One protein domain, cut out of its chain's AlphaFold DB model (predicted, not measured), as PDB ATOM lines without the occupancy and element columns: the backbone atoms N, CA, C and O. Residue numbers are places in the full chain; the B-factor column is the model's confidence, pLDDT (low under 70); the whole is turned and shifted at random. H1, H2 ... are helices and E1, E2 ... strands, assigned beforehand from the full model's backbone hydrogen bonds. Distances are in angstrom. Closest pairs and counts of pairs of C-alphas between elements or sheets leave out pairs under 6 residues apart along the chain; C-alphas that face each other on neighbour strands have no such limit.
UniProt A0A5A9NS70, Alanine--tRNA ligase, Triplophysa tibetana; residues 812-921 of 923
ATOM      1  N   LYS A 812      22.276  95.474 -86.146       73.81
ATOM      2  CA  LYS A 812      21.930  95.468 -84.712       73.81
ATOM      3  C   LYS A 812      20.427  95.281 -84.454       73.81
ATOM      4  O   LYS A 812      19.598  95.985 -85.028       73.81
ATOM      5  N   ALA A 813      20.086  94.393 -83.515       75.88
ATOM      6  CA  ALA A 813      18.715  94.207 -83.017       75.88
ATOM      7  C   ALA A 813      18.215  95.400 -82.176       75.88
ATOM      8  O   ALA A 813      17.025  95.696 -82.159       75.88
ATOM      9  N   VAL A 814      19.130  96.113 -81.509       84.50
ATOM     10  CA  VAL A 814      18.860  97.352 -80.768       84.50
ATOM     11  C   VAL A 814      19.792  98.438 -81.301       84.50
ATOM     12  O   VAL A 814      21.010  98.268 -81.301       84.50
ATOM     13  N   LEU A 815      19.220  99.542 -81.769       86.50
ATOM     14  CA  LEU A 815      19.925 100.697 -82.309       86.50
ATOM     15  C   LEU A 815      19.637 101.904 -81.423       86.50
ATOM     16  O   LEU A 815      18.524 102.426 -81.403       86.50
ATOM     17  N   VAL A 816      20.667 102.356 -80.715       87.56
ATOM     18  CA  VAL A 816      20.629 103.557 -79.883       87.56
ATOM     19  C   VAL A 816      21.770 104.478 -80.313       87.56
ATOM     20  O   VAL A 816      22.931 104.075 -80.268       87.56
ATOM     21  N   ASP A 817      21.464 105.683 -80.803       85.25
ATOM     22  CA  ASP A 817      22.494 106.625 -81.273       85.25
ATOM     23  C   ASP A 817      22.088 108.100 -81.097       85.25
ATOM     24  O   ASP A 817      20.942 108.433 -80.790       85.25
ATOM     25  N   PHE A 818      23.051 108.997 -81.292       84.56
ATOM     26  CA  PHE A 818      22.885 110.439 -81.159       84.56
ATOM     27  C   PHE A 818      22.777 111.135 -82.519       84.56
ATOM     28  O   PHE A 818      23.587 110.916 -83.422       84.56
ATOM     29  N   VAL A 819      21.808 112.043 -82.646       83.50
ATOM     30  CA  VAL A 819      21.575 112.864 -83.836       83.50
ATOM     31  C   VAL A 819      21.389 114.315 -83.432       83.50
ATOM     32  O   VAL A 819      20.406 114.656 -82.788       83.50
ATOM     33  N   GLN A 820      22.269 115.201 -83.900       80.81
ATOM     34  CA  GLN A 820      22.132 116.634 -83.645       80.81
ATOM     35  C   GLN A 820      20.908 117.212 -84.386       80.81
ATOM     36  O   GLN A 820      20.880 117.279 -85.625       80.81
ATOM     37  N   THR A 821      19.884 117.628 -83.636       79.56
ATOM     38  CA  THR A 821      18.697 118.342 -84.135       79.56
ATOM     39  C   THR A 821      17.958 119.112 -83.036       79.56
ATOM     40  O   THR A 821      17.659 118.578 -81.973       79.56
ATOM     41  N   ASP A 822      17.551 120.347 -83.317       78.50
ATOM     42  CA  ASP A 822      16.783 121.153 -82.355       78.50
ATOM     43  C   ASP A 822      15.275 120.824 -82.347       78.50
ATOM     44  O   ASP A 822      14.491 121.489 -81.674       78.50
ATOM     45  N   SER A 823      14.836 119.812 -83.110       78.50
ATOM     46  CA  SER A 823      13.419 119.498 -83.317       78.50
ATOM     47  C   SER A 823      13.100 118.023 -83.079       78.50
ATOM     48  O   SER A 823      13.546 117.141 -83.817       78.50
ATOM     49  N   THR A 824      12.215 117.757 -82.115       79.88
ATOM     50  CA  THR A 824      11.629 116.426 -81.873       79.88
ATOM     51  C   THR A 824      10.907 115.868 -83.099       79.88
ATOM     52  O   THR A 824      10.900 114.656 -83.304       79.88
ATOM     53  N   SER A 825      10.332 116.722 -83.955       76.62
ATOM     54  CA  SER A 825       9.636 116.264 -85.166       76.62
ATOM     55  C   SER A 825      10.599 115.752 -86.238       76.62
ATOM     56  O   SER A 825      10.272 114.804 -86.951       76.62
ATOM     57  N   ILE A 826      11.802 116.330 -86.329       81.38
ATOM     58  CA  ILE A 826      12.864 115.834 -87.213       81.38
ATOM     59  C   ILE A 826      13.415 114.527 -86.649       81.38
ATOM     60  O   ILE A 826      13.498 113.551 -87.389       81.38
ATOM     61  N   LEU A 827      13.692 114.476 -85.342       84.06
ATOM     62  CA  LEU A 827      14.166 113.272 -84.658       84.06
ATOM     63  C   LEU A 827      13.213 112.085 -84.872       84.06
ATOM     64  O   LEU A 827      13.640 111.009 -85.281       84.06
ATOM     65  N   MET A 828      11.905 112.308 -84.710       85.31
ATOM     66  CA  MET A 828      10.884 111.285 -84.935       85.31
ATOM     67  C   MET A 828      10.772 110.863 -86.408       85.31
ATOM     68  O   MET A 828      10.582 109.686 -86.708       85.31
ATOM     69  N   LYS A 829      10.905 111.795 -87.362       84.75
ATOM     70  CA  LYS A 829      10.943 111.446 -88.794       84.75
ATOM     71  C   LYS A 829      12.155 110.575 -89.130       84.75
ATOM     72  O   LYS A 829      11.998 109.628 -89.896       84.75
ATOM     73  N   THR A 830      13.312 110.846 -88.527       82.94
ATOM     74  CA  THR A 830      14.525 110.031 -88.684       82.94
ATOM     75  C   THR A 830      14.339 108.632 -88.092       82.94
ATOM     76  O   THR A 830      14.631 107.653 -88.773       82.94
ATOM     77  N   VAL A 831      13.764 108.511 -86.887       87.38
ATOM     78  CA  VAL A 831      13.425 107.212 -86.265       87.38
ATOM     79  C   VAL A 831      12.454 106.406 -87.131       87.38
ATOM     80  O   VAL A 831      12.697 105.230 -87.399       87.38
ATOM     81  N   ASN A 832      11.392 107.044 -87.635       85.19
ATOM     82  CA  ASN A 832      10.423 106.406 -88.532       85.19
ATOM     83  C   ASN A 832      11.069 105.911 -89.831       85.19
ATOM     84  O   ASN A 832      10.637 104.914 -90.405       85.19
ATOM     85  N   GLN A 833      12.069 106.632 -90.335       84.19
ATOM     86  CA  GLN A 833      12.768 106.272 -91.560       84.19
ATOM     87  C   GLN A 833      13.761 105.126 -91.340       84.19
ATOM     88  O   GLN A 833      13.787 104.200 -92.147       84.19
ATOM     89  N   LEU A 834      14.501 105.142 -90.229       82.88
ATOM     90  CA  LEU A 834      15.359 104.031 -89.808       82.88
ATOM     91  C   LEU A 834      14.546 102.752 -89.614       82.88
ATOM     92  O   LEU A 834      14.845 101.738 -90.231       82.88
ATOM     93  N   SER A 835      13.442 102.834 -88.872       84.44
ATOM     94  CA  SER A 835      12.580 101.681 -88.584       84.44
ATOM     95  C   SER A 835      11.908 101.093 -89.832       84.44
ATOM     96  O   SER A 835      11.554  99.921 -89.843       84.44
ATOM     97  N   LYS A 836      11.734 101.874 -90.911       82.38
ATOM     98  CA  LYS A 836      11.269 101.341 -92.208       82.38
ATOM     99  C   LYS A 836      12.321 100.480 -92.905       82.38
ATOM    100  O   LYS A 836      11.951  99.544 -93.604       82.38
ATOM    101  N   ASN A 837      13.598 100.813 -92.731       78.56
ATOM    102  CA  ASN A 837      14.718 100.107 -93.349       78.56
ATOM    103  C   ASN A 837      15.240  98.963 -92.458       78.56
ATOM    104  O   ASN A 837      15.863  98.037 -92.968       78.56
ATOM    105  N   THR A 838      14.940  98.992 -91.156       79.06
ATOM    106  CA  THR A 838      15.236  97.928 -90.184       79.06
ATOM    107  C   THR A 838      13.964  97.551 -89.404       79.06
ATOM    108  O   THR A 838      13.817  97.949 -88.247       79.06
ATOM    109  N   PRO A 839      13.011  96.826 -90.026       77.19
ATOM    110  CA  PRO A 839      11.686  96.570 -89.445       77.19
ATOM    111  C   PRO A 839      11.700  95.690 -88.187       77.19
ATOM    112  O   PRO A 839      10.759  95.772 -87.400       77.19
ATOM    113  N   ASP A 840      12.758  94.902 -87.983       80.62
ATOM    114  CA  ASP A 840      12.913  93.982 -86.845       80.62
ATOM    115  C   ASP A 840      13.769  94.559 -85.699       80.62
ATOM    116  O   ASP A 840      13.947  93.913 -84.666       80.62
ATOM    117  N   SER A 841      14.299  95.777 -85.856       83.50
ATOM    118  CA  SER A 841      15.174  96.417 -84.868       83.50
ATOM    119  C   SER A 841      14.410  97.392 -83.970       83.50
ATOM    120  O   SER A 841      13.513  98.107 -84.417       83.50
ATOM    121  N   LEU A 842      14.813  97.481 -82.703       88.75
ATOM    122  CA  LEU A 842      14.364  98.526 -81.782       88.75
ATOM    123  C   LEU A 842      15.239  99.762 -81.968       88.75
ATOM    124  O   LEU A 842      16.459  99.661 -81.875       88.75
ATOM    125  N   VAL A 843      14.637 100.925 -82.207       91.50
ATOM    126  CA  VAL A 843      15.367 102.155 -82.545       91.50
ATOM    127  C   VAL A 843      15.075 103.239 -81.515       91.50
ATOM    128  O   VAL A 843      13.914 103.577 -81.304       91.50
ATOM    129  N   MET A 844      16.106 103.838 -80.918       91.38
ATOM    130  CA  MET A 844      16.002 105.066 -80.122       91.38
ATOM    131  C   MET A 844      17.090 106.058 -80.538       91.38
ATOM    132  O   MET A 844      18.265 105.714 -80.615       91.38
ATOM    133  N   LEU A 845      16.709 107.306 -80.796       92.00
ATOM    134  CA  LEU A 845      17.647 108.383 -81.103       92.00
ATOM    135  C   LEU A 845      17.544 109.492 -80.069       92.00
ATOM    136  O   LEU A 845      16.435 109.876 -79.690       92.00
ATOM    137  N   LEU A 846      18.693 110.036 -79.674       88.69
ATOM    138  CA  LEU A 846      18.799 111.183 -78.773       88.69
ATOM    139  C   LEU A 846      19.342 112.417 -79.493       88.69
ATOM    140  O   LEU A 846      20.101 112.301 -80.451       88.69
ATOM    141  N   SER A 847      18.968 113.603 -79.020       87.38
ATOM    142  CA  SER A 847      19.456 114.890 -79.509       87.38
ATOM    143  C   SER A 847      19.617 115.889 -78.368       87.38
ATOM    144  O   SER A 847      18.798 115.922 -77.451       87.38
ATOM    145  N   LEU A 848      20.637 116.743 -78.458       82.00
ATOM    146  CA  LEU A 848      20.855 117.867 -77.551       82.00
ATOM    147  C   LEU A 848      20.628 119.185 -78.317       82.00
ATOM    148  O   LEU A 848      21.488 119.566 -79.116       82.00
ATOM    149  N   PRO A 849      19.484 119.870 -78.141       75.81
ATOM    150  CA  PRO A 849      19.213 121.139 -78.808       75.81
ATOM    151  C   PRO A 849      20.211 122.221 -78.389       75.81
ATOM    152  O   PRO A 849      20.534 122.348 -77.214       75.81
ATOM    153  N   GLN A 850      20.644 123.071 -79.321       63.19
ATOM    154  CA  GLN A 850      21.585 124.167 -79.029       63.19
ATOM    155  C   GLN A 850      20.989 125.250 -78.112       63.19
ATOM    156  O   GLN A 850      21.718 126.048 -77.533       63.19
ATOM    157  N   THR A 851      19.661 125.290 -77.991       52.78
ATOM    158  CA  THR A 851      18.899 126.310 -77.258       52.78
ATOM    159  C   THR A 851      18.336 125.821 -75.922       52.78
ATOM    160  O   THR A 851      17.677 126.593 -75.227       52.78
ATOM    161  N   SER A 852      18.546 124.551 -75.553       61.59
ATOM    162  CA  SER A 852      17.943 123.954 -74.358       61.59
ATOM    163  C   SER A 852      18.895 122.984 -73.663       61.59
ATOM    164  O   SER A 852      19.427 122.081 -74.295       61.59
ATOM    165  N   GLU A 853      19.026 123.103 -72.340       66.06
ATOM    166  CA  GLU A 853      19.776 122.167 -71.478       66.06
ATOM    167  C   GLU A 853      19.060 120.812 -71.279       66.06
ATOM    168  O   GLU A 853      19.250 120.139 -70.271       66.06
ATOM    169  N   LYS A 854      18.172 120.417 -72.202       78.81
ATOM    170  CA  LYS A 854      17.367 119.195 -72.099       78.81
ATOM    171  C   LYS A 854      17.633 118.260 -73.265       78.81
ATOM    172  O   LYS A 854      17.615 118.681 -74.419       78.81
ATOM    173  N   VAL A 855      17.794 116.973 -72.976       83.44
ATOM    174  CA  VAL A 855      18.010 115.936 -73.989       83.44
ATOM    175  C   VAL A 855      16.664 115.493 -74.553       83.44
ATOM    176  O   VAL A 855      15.792 115.026 -73.822       83.44
ATOM    177  N   LEU A 856      16.488 115.622 -75.864       88.69
ATOM    178  CA  LEU A 856      15.334 115.093 -76.583       88.69
ATOM    179  C   LEU A 856      15.606 113.651 -76.991       88.69
ATOM    180  O   LEU A 856      16.714 113.335 -77.416       88.69
ATOM    181  N   PHE A 857      14.591 112.796 -76.960       89.81
ATOM    182  CA  PHE A 857      14.705 111.457 -77.521       89.81
ATOM    183  C   PHE A 857      13.406 110.988 -78.174       89.81
ATOM    184  O   PHE A 857      12.308 111.425 -77.823       89.81
ATOM    185  N   ALA A 858      13.539 110.109 -79.161       92.50
ATOM    186  CA  ALA A 858      12.426 109.451 -79.834       92.50
ATOM    187  C   ALA A 858      12.774 107.984 -80.069       92.50
ATOM    188  O   ALA A 858      13.917 107.669 -80.402       92.50
ATOM    189  N   CYS A 859      11.799 107.096 -79.912       92.25
ATOM    190  CA  CYS A 859      11.984 105.671 -80.116       92.25
ATOM    191  C   CYS A 859      10.808 105.020 -80.839       92.25
ATOM    192  O   CYS A 859       9.669 105.493 -80.804       92.25
ATOM    193  N   GLN A 860      11.116 103.914 -81.507       92.56
ATOM    194  CA  GLN A 860      10.166 103.060 -82.189       92.56
ATOM    195  C   GLN A 860      10.565 101.596 -82.008       92.56
ATOM    196  O   GLN A 860      11.741 101.237 -82.082       92.56
ATOM    197  N   VAL A 861       9.562 100.759 -81.770       90.25
ATOM    198  CA  VAL A 861       9.695  99.314 -81.570       90.25
ATOM    199  C   VAL A 861       8.859  98.591 -82.641       90.25
ATOM    200  O   VAL A 861       7.822  99.124 -83.055       90.25
ATOM    201  N   PRO A 862       9.269  97.401 -83.126       85.88
ATOM    202  CA  PRO A 862       8.487  96.627 -84.090       85.88
ATOM    203  C   PRO A 862       7.061  96.327 -83.600       85.88
ATOM    204  O   PRO A 862       6.826  96.038 -82.423       85.88
ATOM    205  N   LYS A 863       6.080  96.367 -84.511       79.25
ATOM    206  CA  LYS A 863       4.678  96.057 -84.181       79.25
ATOM    207  C   LYS A 863       4.549  94.594 -83.744       79.25
ATOM    208  O   LYS A 863       4.835  93.702 -84.533       79.25
ATOM    209  N   GLY A 864       4.058  94.360 -82.525       68.06
ATOM    210  CA  GLY A 864       3.871  93.012 -81.969       68.06
ATOM    211  C   GLY A 864       5.062  92.476 -81.166       68.06
ATOM    212  O   GLY A 864       5.061  91.302 -80.809       68.06
ATOM    213  N   CYS A 865       6.060  93.313 -80.860       75.75
ATOM    214  CA  CYS A 865       7.135  92.959 -79.937       75.75
ATOM    215  C   CYS A 865       6.567  92.699 -78.527       75.75
ATOM    216  O   CYS A 865       5.999  93.600 -77.914       75.75
ATOM    217  N   ALA A 866       6.695  91.469 -78.019       70.19
ATOM    218  CA  ALA A 866       6.171  91.082 -76.704       70.19
ATOM    219  C   ALA A 866       7.105  91.452 -75.533       70.19
ATOM    220  O   ALA A 866       6.688  91.390 -74.380       70.19
ATOM    221  N   SER A 867       8.363  91.806 -75.816       76.50
ATOM    222  CA  SER A 867       9.415  91.983 -74.805       76.50
ATOM    223  C   SER A 867       9.490  93.392 -74.208       76.50
ATOM    224  O   SER A 867       9.896  93.532 -73.054       76.50
ATOM    225  N   ILE A 868       9.127  94.430 -74.968       86.94
ATOM    226  CA  ILE A 868       9.190  95.839 -74.546       86.94
ATOM    227  C   ILE A 868       8.303  96.707 -75.450       86.94
ATOM    228  O   ILE A 868       8.257  96.486 -76.660       86.94
ATOM    229  N   SER A 869       7.623  97.713 -74.891       89.81
ATOM    230  CA  SER A 869       6.901  98.728 -75.678       89.81
ATOM    231  C   SER A 869       7.711 100.022 -75.822       89.81
ATOM    232  O   SER A 869       8.544 100.350 -74.974       89.81
ATOM    233  N   ALA A 870       7.470 100.802 -76.882       90.25
ATOM    234  CA  ALA A 870       8.156 102.082 -77.081       90.25
ATOM    235  C   ALA A 870       7.873 103.070 -75.933       90.25
ATOM    236  O   ALA A 870       8.778 103.775 -75.488       90.25
ATOM    237  N   CYS A 871       6.640 103.083 -75.416       88.88
ATOM    238  CA  CYS A 871       6.255 103.895 -74.263       88.88
ATOM    239  C   CYS A 871       6.977 103.449 -72.977       88.88
ATOM    240  O   CYS A 871       7.523 104.294 -72.271       88.88
ATOM    241  N   GLU A 872       7.062 102.139 -72.709       88.88
ATOM    242  CA  GLU A 872       7.805 101.590 -71.560       88.88
ATOM    243  C   GLU A 872       9.291 101.959 -71.636       88.88
ATOM    244  O   GLU A 872       9.868 102.428 -70.657       88.88
ATOM    245  N   TRP A 873       9.903 101.823 -72.817       91.94
ATOM    246  CA  TRP A 873      11.310 102.162 -73.028       91.94
ATOM    247  C   TRP A 873      11.590 103.653 -72.805       91.94
ATOM    248  O   TRP A 873      12.573 104.019 -72.161       91.94
ATOM    249  N   ALA A 874      10.707 104.520 -73.302       90.38
ATOM    250  CA  ALA A 874      10.814 105.965 -73.142       90.38
ATOM    251  C   ALA A 874      10.618 106.416 -71.681       90.38
ATOM    252  O   ALA A 874      11.348 107.283 -71.199       90.38
ATOM    253  N   LEU A 875       9.663 105.813 -70.964       88.75
ATOM    254  CA  LEU A 875       9.417 106.089 -69.547       88.75
ATOM    255  C   LEU A 875      10.577 105.622 -68.663       88.75
ATOM    256  O   LEU A 875      10.972 106.364 -67.769       88.75
ATOM    257  N   ALA A 876      11.172 104.464 -68.955       87.50
ATOM    258  CA  ALA A 876      12.326 103.946 -68.220       87.50
ATOM    259  C   ALA A 876      13.538 104.896 -68.296       87.50
ATOM    260  O   ALA A 876      14.210 105.141 -67.295       87.50
ATOM    261  N   VAL A 877      13.779 105.504 -69.465       86.56
ATOM    262  CA  VAL A 877      14.818 106.538 -69.629       86.56
ATOM    263  C   VAL A 877      14.490 107.793 -68.809       86.56
ATOM    264  O   VAL A 877      15.378 108.368 -68.178       86.56
ATOM    265  N   CYS A 878      13.225 108.219 -68.767       85.81
ATOM    266  CA  CYS A 878      12.808 109.360 -67.945       85.81
ATOM    267  C   CYS A 878      12.856 109.089 -66.435       85.81
ATOM    268  O   CYS A 878      13.129 110.019 -65.682       85.81
ATOM    269  N   GLU A 879      12.602 107.860 -65.986       84.75
ATOM    270  CA  GLU A 879      12.680 107.476 -64.571       84.75
ATOM    271  C   GLU A 879      14.123 107.543 -64.061       84.75
ATOM    272  O   GLU A 879      14.378 108.089 -62.989       84.75
ATOM    273  N   GLN A 880      15.076 107.069 -64.869       81.25
ATOM    274  CA  GLN A 880      16.490 107.038 -64.501       81.25
ATOM    275  C   GLN A 880      17.172 108.414 -64.574       81.25
ATOM    276  O   GLN A 880      18.007 108.727 -63.729       81.25
ATOM    277  N   PHE A 881      16.837 109.234 -65.577       79.88
ATOM    278  CA  PHE A 881      17.546 110.495 -65.858       79.88
ATOM    279  C   PHE A 881      16.701 111.759 -65.629       79.88
ATOM    280  O   PHE A 881      17.172 112.869 -65.870       79.88
ATOM    281  N   GLY A 882      15.466 111.603 -65.143       74.44
ATOM    282  CA  GLY A 882      14.523 112.688 -64.876       74.44
ATOM    283  C   GLY A 882      13.955 113.309 -66.153       74.44
ATOM    284  O   GLY A 882      14.685 113.749 -67.034       74.44
ATOM    285  N   GLY A 883      12.633 113.407 -66.272       83.31
ATOM    286  CA  GLY A 883      12.007 113.958 -67.472       83.31
ATOM    287  C   GLY A 883      10.562 113.524 -67.648       83.31
ATOM    288  O   GLY A 883       9.989 112.909 -66.757       83.31
ATOM    289  N   ASN A 884       9.993 113.829 -68.816       82.69
ATOM    290  CA  ASN A 884       8.661 113.374 -69.213       82.69
ATOM    291  C   ASN A 884       8.714 112.748 -70.612       82.69
ATOM    292  O   ASN A 884       9.281 113.335 -71.537       82.69
ATOM    293  N   ALA A 885       8.058 111.601 -70.772       87.88
ATOM    294  CA  ALA A 885       7.885 110.907 -72.042       87.88
ATOM    295  C   ALA A 885       6.408 110.577 -72.291       87.88
ATOM    296  O   ALA A 885       5.618 110.466 -71.353       87.88
ATOM    297  N   GLY A 886       6.033 110.432 -73.560       79.94
ATOM    298  CA  GLY A 886       4.687 110.061 -73.980       79.94
ATOM    299  C   GLY A 886       4.683 109.396 -75.355       79.94
ATOM    300  O   GLY A 886       5.515 109.687 -76.217       79.94
ATOM    301  N   GLY A 887       3.746 108.477 -75.572       86.75
ATOM    302  CA  GLY A 887       3.676 107.728 -76.818       86.75
ATOM    303  C   GLY A 887       2.678 106.581 -76.802       86.75
ATOM    304  O   GLY A 887       1.883 106.427 -75.881       86.75
ATOM    305  N   SER A 888       2.745 105.788 -77.862       87.00
ATOM    306  CA  SER A 888       2.035 104.521 -78.044       87.00
ATOM    307  C   SER A 888       2.980 103.341 -77.803       87.00
ATOM    308  O   SER A 888       4.187 103.528 -77.647       87.00
ATOM    309  N   ASP A 889       2.462 102.115 -77.868       83.62
ATOM    310  CA  ASP A 889       3.283 100.905 -77.734       83.62
ATOM    311  C   ASP A 889       4.332 100.746 -78.846       83.62
ATOM    312  O   ASP A 889       5.343 100.075 -78.654       83.62
ATOM    313  N   VAL A 890       4.117 101.380 -80.003       86.50
ATOM    314  CA  VAL A 890       4.978 101.245 -81.191       86.50
ATOM    315  C   VAL A 890       5.939 102.421 -81.327       86.50
ATOM    316  O   VAL A 890       7.049 102.247 -81.810       86.50
ATOM    317  N   VAL A 891       5.528 103.623 -80.919       90.19
ATOM    318  CA  VAL A 891       6.291 104.862 -81.119       90.19
ATOM    319  C   VAL A 891       6.119 105.781 -79.915       90.19
ATOM    320  O   VAL A 891       4.980 106.068 -79.537       90.19
ATOM    321  N   ALA A 892       7.220 106.303 -79.372       89.81
ATOM    322  CA  ALA A 892       7.211 107.247 -78.256       89.81
ATOM    323  C   ALA A 892       8.307 108.314 -78.377       89.81
ATOM    324  O   ALA A 892       9.285 108.162 -79.109       89.81
ATOM    325  N   ASN A 893       8.131 109.430 -77.676       92.31
ATOM    326  CA  ASN A 893       9.147 110.468 -77.544       92.31
ATOM    327  C   ASN A 893       9.156 111.058 -76.134       92.31
ATOM    328  O   ASN A 893       8.227 110.864 -75.350       92.31
ATOM    329  N   GLY A 894      10.227 111.766 -75.799       86.94
ATOM    330  CA  GLY A 894      10.376 112.351 -74.479       86.94
ATOM    331  C   GLY A 894      11.491 113.374 -74.391       86.94
ATOM    332  O   GLY A 894      12.233 113.625 -75.346       86.94
ATOM    333  N   VAL A 895      11.556 113.994 -73.218       87.00
ATOM    334  CA  VAL A 895      12.553 114.997 -72.859       87.00
ATOM    335  C   VAL A 895      13.119 114.648 -71.489       87.00
ATOM    336  O   VAL A 895      12.353 114.474 -70.543       87.00
ATOM    337  N   SER A 896      14.445 114.585 -71.386       79.50
ATOM    338  CA  SER A 896      15.195 114.378 -70.145       79.50
ATOM    339  C   SER A 896      15.899 115.669 -69.698       79.50
ATOM    340  O   SER A 896      16.308 116.478 -70.532       79.50
ATOM    341  N   ASN A 897      16.017 115.887 -68.386       71.44
ATOM    342  CA  ASN A 897      16.604 117.084 -67.767       71.44
ATOM    343  C   ASN A 897      18.113 116.929 -67.447       71.44
ATOM    344  O   ASN A 897      18.600 117.595 -66.538       71.44
ATOM    345  N   ALA A 898      18.854 116.052 -68.130       61.69
ATOM    346  CA  ALA A 898      20.287 115.852 -67.873       61.69
ATOM    347  C   ALA A 898      21.122 117.103 -68.241       61.69
ATOM    348  O   ALA A 898      21.252 117.438 -69.418       61.69
ATOM    349  N   THR A 899      21.677 117.794 -67.237       52.28
ATOM    350  CA  THR A 899      22.335 119.112 -67.373       52.28
ATOM    351  C   THR A 899      23.868 119.077 -67.515       52.28
ATOM    352  O   THR A 899      24.481 120.141 -67.512       52.28
ATOM    353  N   ASN A 900      24.527 117.915 -67.654       50.94
ATOM    354  CA  ASN A 900      25.985 117.834 -67.863       50.94
ATOM    355  C   ASN A 900      26.385 117.022 -69.110       50.94
ATOM    356  O   ASN A 900      25.816 115.984 -69.432       50.94
ATOM    357  N   VAL A 901      27.423 117.492 -69.817       44.50
ATOM    358  CA  VAL A 901      27.906 116.952 -71.111       44.50
ATOM    359  C   VAL A 901      28.467 115.516 -71.003       44.50
ATOM    360  O   VAL A 901      28.658 114.842 -72.013       44.50
ATOM    361  N   THR A 902      28.672 115.001 -69.790       51.69
ATOM    362  CA  THR A 902      29.059 113.606 -69.517       51.69
ATOM    363  C   THR A 902      27.910 112.600 -69.637       51.69
ATOM    364  O   THR A 902      28.172 111.414 -69.825       51.69
ATOM    365  N   ASP A 903      26.653 113.052 -69.630       63.84
ATOM    366  CA  ASP A 903      25.516 112.169 -69.336       63.84
ATOM    367  C   ASP A 903      24.868 111.567 -70.600       63.84
ATOM    368  O   ASP A 903      24.254 110.506 -70.542       63.84
ATOM    369  N   VAL A 904      25.036 112.167 -71.789       72.25
ATOM    370  CA  VAL A 904      24.414 111.656 -73.037       72.25
ATOM    371  C   VAL A 904      24.934 110.260 -73.399       72.25
ATOM    372  O   VAL A 904      24.162 109.398 -73.817       72.25
ATOM    373  N   SER A 905      26.232 110.016 -73.204       73.88
ATOM    374  CA  SER A 905      26.836 108.694 -73.413       73.88
ATOM    375  C   SER A 905      26.323 107.661 -72.405       73.88
ATOM    376  O   SER A 905      26.168 106.493 -72.756       73.88
ATOM    377  N   GLU A 906      26.017 108.086 -71.175       77.81
ATOM    378  CA  GLU A 906      25.420 107.224 -70.152       77.81
ATOM    379  C   GLU A 906      23.967 106.883 -70.485       77.81
ATOM    380  O   GLU A 906      23.591 105.715 -70.398       77.81
ATOM    381  N   ILE A 907      23.177 107.856 -70.957       81.75
ATOM    382  CA  ILE A 907      21.797 107.625 -71.405       81.75
ATOM    383  C   ILE A 907      21.772 106.660 -72.595       81.75
ATOM    384  O   ILE A 907      20.980 105.719 -72.595       81.75
ATOM    385  N   LEU A 908      22.650 106.855 -73.588       83.88
ATOM    386  CA  LEU A 908      22.775 105.956 -74.743       83.88
ATOM    387  C   LEU A 908      23.093 104.519 -74.296       83.88
ATOM    388  O   LEU A 908      22.397 103.581 -74.682       83.88
ATOM    389  N   CYS A 909      24.114 104.355 -73.449       82.06
ATOM    390  CA  CYS A 909      24.552 103.051 -72.951       82.06
ATOM    391  C   CYS A 909      23.462 102.362 -72.116       82.06
ATOM    392  O   CYS A 909      23.169 101.183 -72.314       82.06
ATOM    393  N   TRP A 910      22.822 103.103 -71.213       87.00
ATOM    394  CA  TRP A 910      21.771 102.578 -70.350       87.00
ATOM    395  C   TRP A 910      20.520 102.193 -71.145       87.00
ATOM    396  O   TRP A 910      19.980 101.105 -70.948       87.00
ATOM    397  N   ALA A 911      20.088 103.031 -72.093       87.38
ATOM    398  CA  ALA A 911      18.936 102.744 -72.944       87.38
ATOM    399  C   ALA A 911      19.166 101.503 -73.828       87.38
ATOM    400  O   ALA A 911      18.246 100.696 -73.984       87.38
ATOM    401  N   GLU A 912      20.385 101.315 -74.353       88.38
ATOM    402  CA  GLU A 912      20.774 100.112 -75.107       88.38
ATOM    403  C   GLU A 912      20.777  98.866 -74.202       88.38
ATOM    404  O   GLU A 912      20.213  97.833 -74.574       88.38
ATOM    405  N   GLN A 913      21.333  98.959 -72.987       86.06
ATOM    406  CA  GLN A 913      21.353  97.863 -72.010       86.06
ATOM    407  C   GLN A 913      19.952  97.457 -71.543       86.06
ATOM    408  O   GLN A 913      19.668  96.261 -71.450       86.06
ATOM    409  N   PHE A 914      19.071  98.426 -71.284       88.31
ATOM    410  CA  PHE A 914      17.694  98.176 -70.864       88.31
ATOM    411  C   PHE A 914      16.923  97.386 -71.929       88.31
ATOM    412  O   PHE A 914      16.345  96.339 -71.631       88.31
ATOM    413  N   ALA A 915      16.984  97.834 -73.188       85.69
ATOM    414  CA  ALA A 915      16.353  97.133 -74.303       85.69
ATOM    415  C   ALA A 915      16.968  95.741 -74.526       85.69
ATOM    416  O   ALA A 915      16.239  94.758 -74.658       85.69
ATOM    417  N   CYS A 916      18.299  95.613 -74.479       84.06
ATOM    418  CA  CYS A 916      18.969  94.315 -74.604       84.06
ATOM    419  C   CYS A 916      18.605  93.341 -73.469       84.06
ATOM    420  O   CYS A 916      18.468  92.142 -73.710       84.06
ATOM    421  N   GLY A 917      18.441  93.833 -72.236       81.62
ATOM    422  CA  GLY A 917      18.037  93.028 -71.082       81.62
ATOM    423  C   GLY A 917      16.599  92.517 -71.186       81.62
ATOM    424  O   GLY A 917      16.318  91.384 -70.800       81.62
ATOM    425  N   LYS A 918      15.698  93.316 -71.761       81.56
ATOM    426  CA  LYS A 918      14.305  92.921 -72.011       81.56
ATOM    427  C   LYS A 918      14.180  91.902 -73.144       81.56
ATOM    428  O   LYS A 918      13.378  90.985 -73.031       81.56
ATOM    429  N   ILE A 919      15.015  92.001 -74.179       75.94
ATOM    430  CA  ILE A 919      15.042  91.033 -75.289       75.94
ATOM    431  C   ILE A 919      15.584  89.667 -74.835       75.94
ATOM    432  O   ILE A 919      15.034  88.646 -75.223       75.94
ATOM    433  N   LYS A 920      16.609  89.626 -73.969       63.56
ATOM    434  CA  LYS A 920      17.210  88.366 -73.478       63.56
ATOM    435  C   LYS A 920      16.347  87.570 -72.488       63.56
ATOM    436  O   LYS A 920      16.646  86.409 -72.251       63.56
ATOM    437  N   ASN A 921      15.321  88.179 -71.893       55.09
ATOM    438  CA  ASN A 921      14.428  87.527 -70.924       55.09
ATOM    439  C   ASN A 921      13.189  86.874 -71.575       55.09
ATOM    440  O   ASN A 921      12.271  86.480 -70.856       55.09
TER     441      ASN A 921
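Overview. This is residues 812 to 921 of the 923 residues of the protein "Alanine--tRNA ligase" of Triplophysa tibetana (UniProt A0A5A9NS70). A twisted five-stranded sheet forms the middle of three layers, with H2 and H3 over one face and H1 over the other. The 110 printed residues hold three named helices and five named strands, in the order E1 H1 E2 E3 H2 E4 E5 H3, class mixed. The sheet, ordered E1 E2 E3 E5 E4, is mixed. The whole is compact, with a radius of gyration of the C-alphas of 12.6 A and spans of 36 by 26 by 23 A.

Arrangement. E1, residues 814 to 818, is parallel to E2, residues 842 to 847; N 844 and O 815 are 2.8 A apart, within hydrogen-bond range. E2 forms an antiparallel hairpin with E3, residues 855 to 860, with N 845 to O 858 at 2.8 A. E3 is antiparallel to E5, residues 891 to 896, with N 857 to O 894 at 3.0 A. E4, residues 883 to 887, and E5 form a hairpin, with N 886 to O 893 at 2.9 A. H1, residues 824 to 837, is on one face at a height of 8.2 A; its closest C-alphas to E3, Met 828 and Ala 858, are 5.6 A apart. H2, residues 870 to 881, and H3, residues 903 to 920, are on the opposite face, at heights of 7.1 A and 8.2 A. H3 touches H2 with residues 907 to 915 alone, at a steep tilt of 45 degrees, opposite ways; the closest C-alphas, Val 877 and Ala 911, are 6.5 A apart. E1, H1, E2 make a strand-helix-strand unit, two parallel neighbour strands joined through a helix, and E3, H2, E4 a split one, with E5 between its strands; both crossovers are right-handed. In H1, H2 and H3 every O i to N i+4 pair is within hydrogen-bond range.

Along the chain. E1 begins at C-alpha 814 (18.860, 97.352, -80.768), and H3 ends at C-alpha 920 (17.210, 88.366, -73.478). H3 is 25.5 A long from first to last C-alpha, H1 20.2 A and E2 17.3 A.

Size, cuts and confidence. The printed part has no cut and no long link. The C-alphas farthest apart, Thr 851 and Asn 921, are 39.6 A apart. Confidence is under 70 at residues 850 to 853, 864, 898 to 903 and 920 to 921.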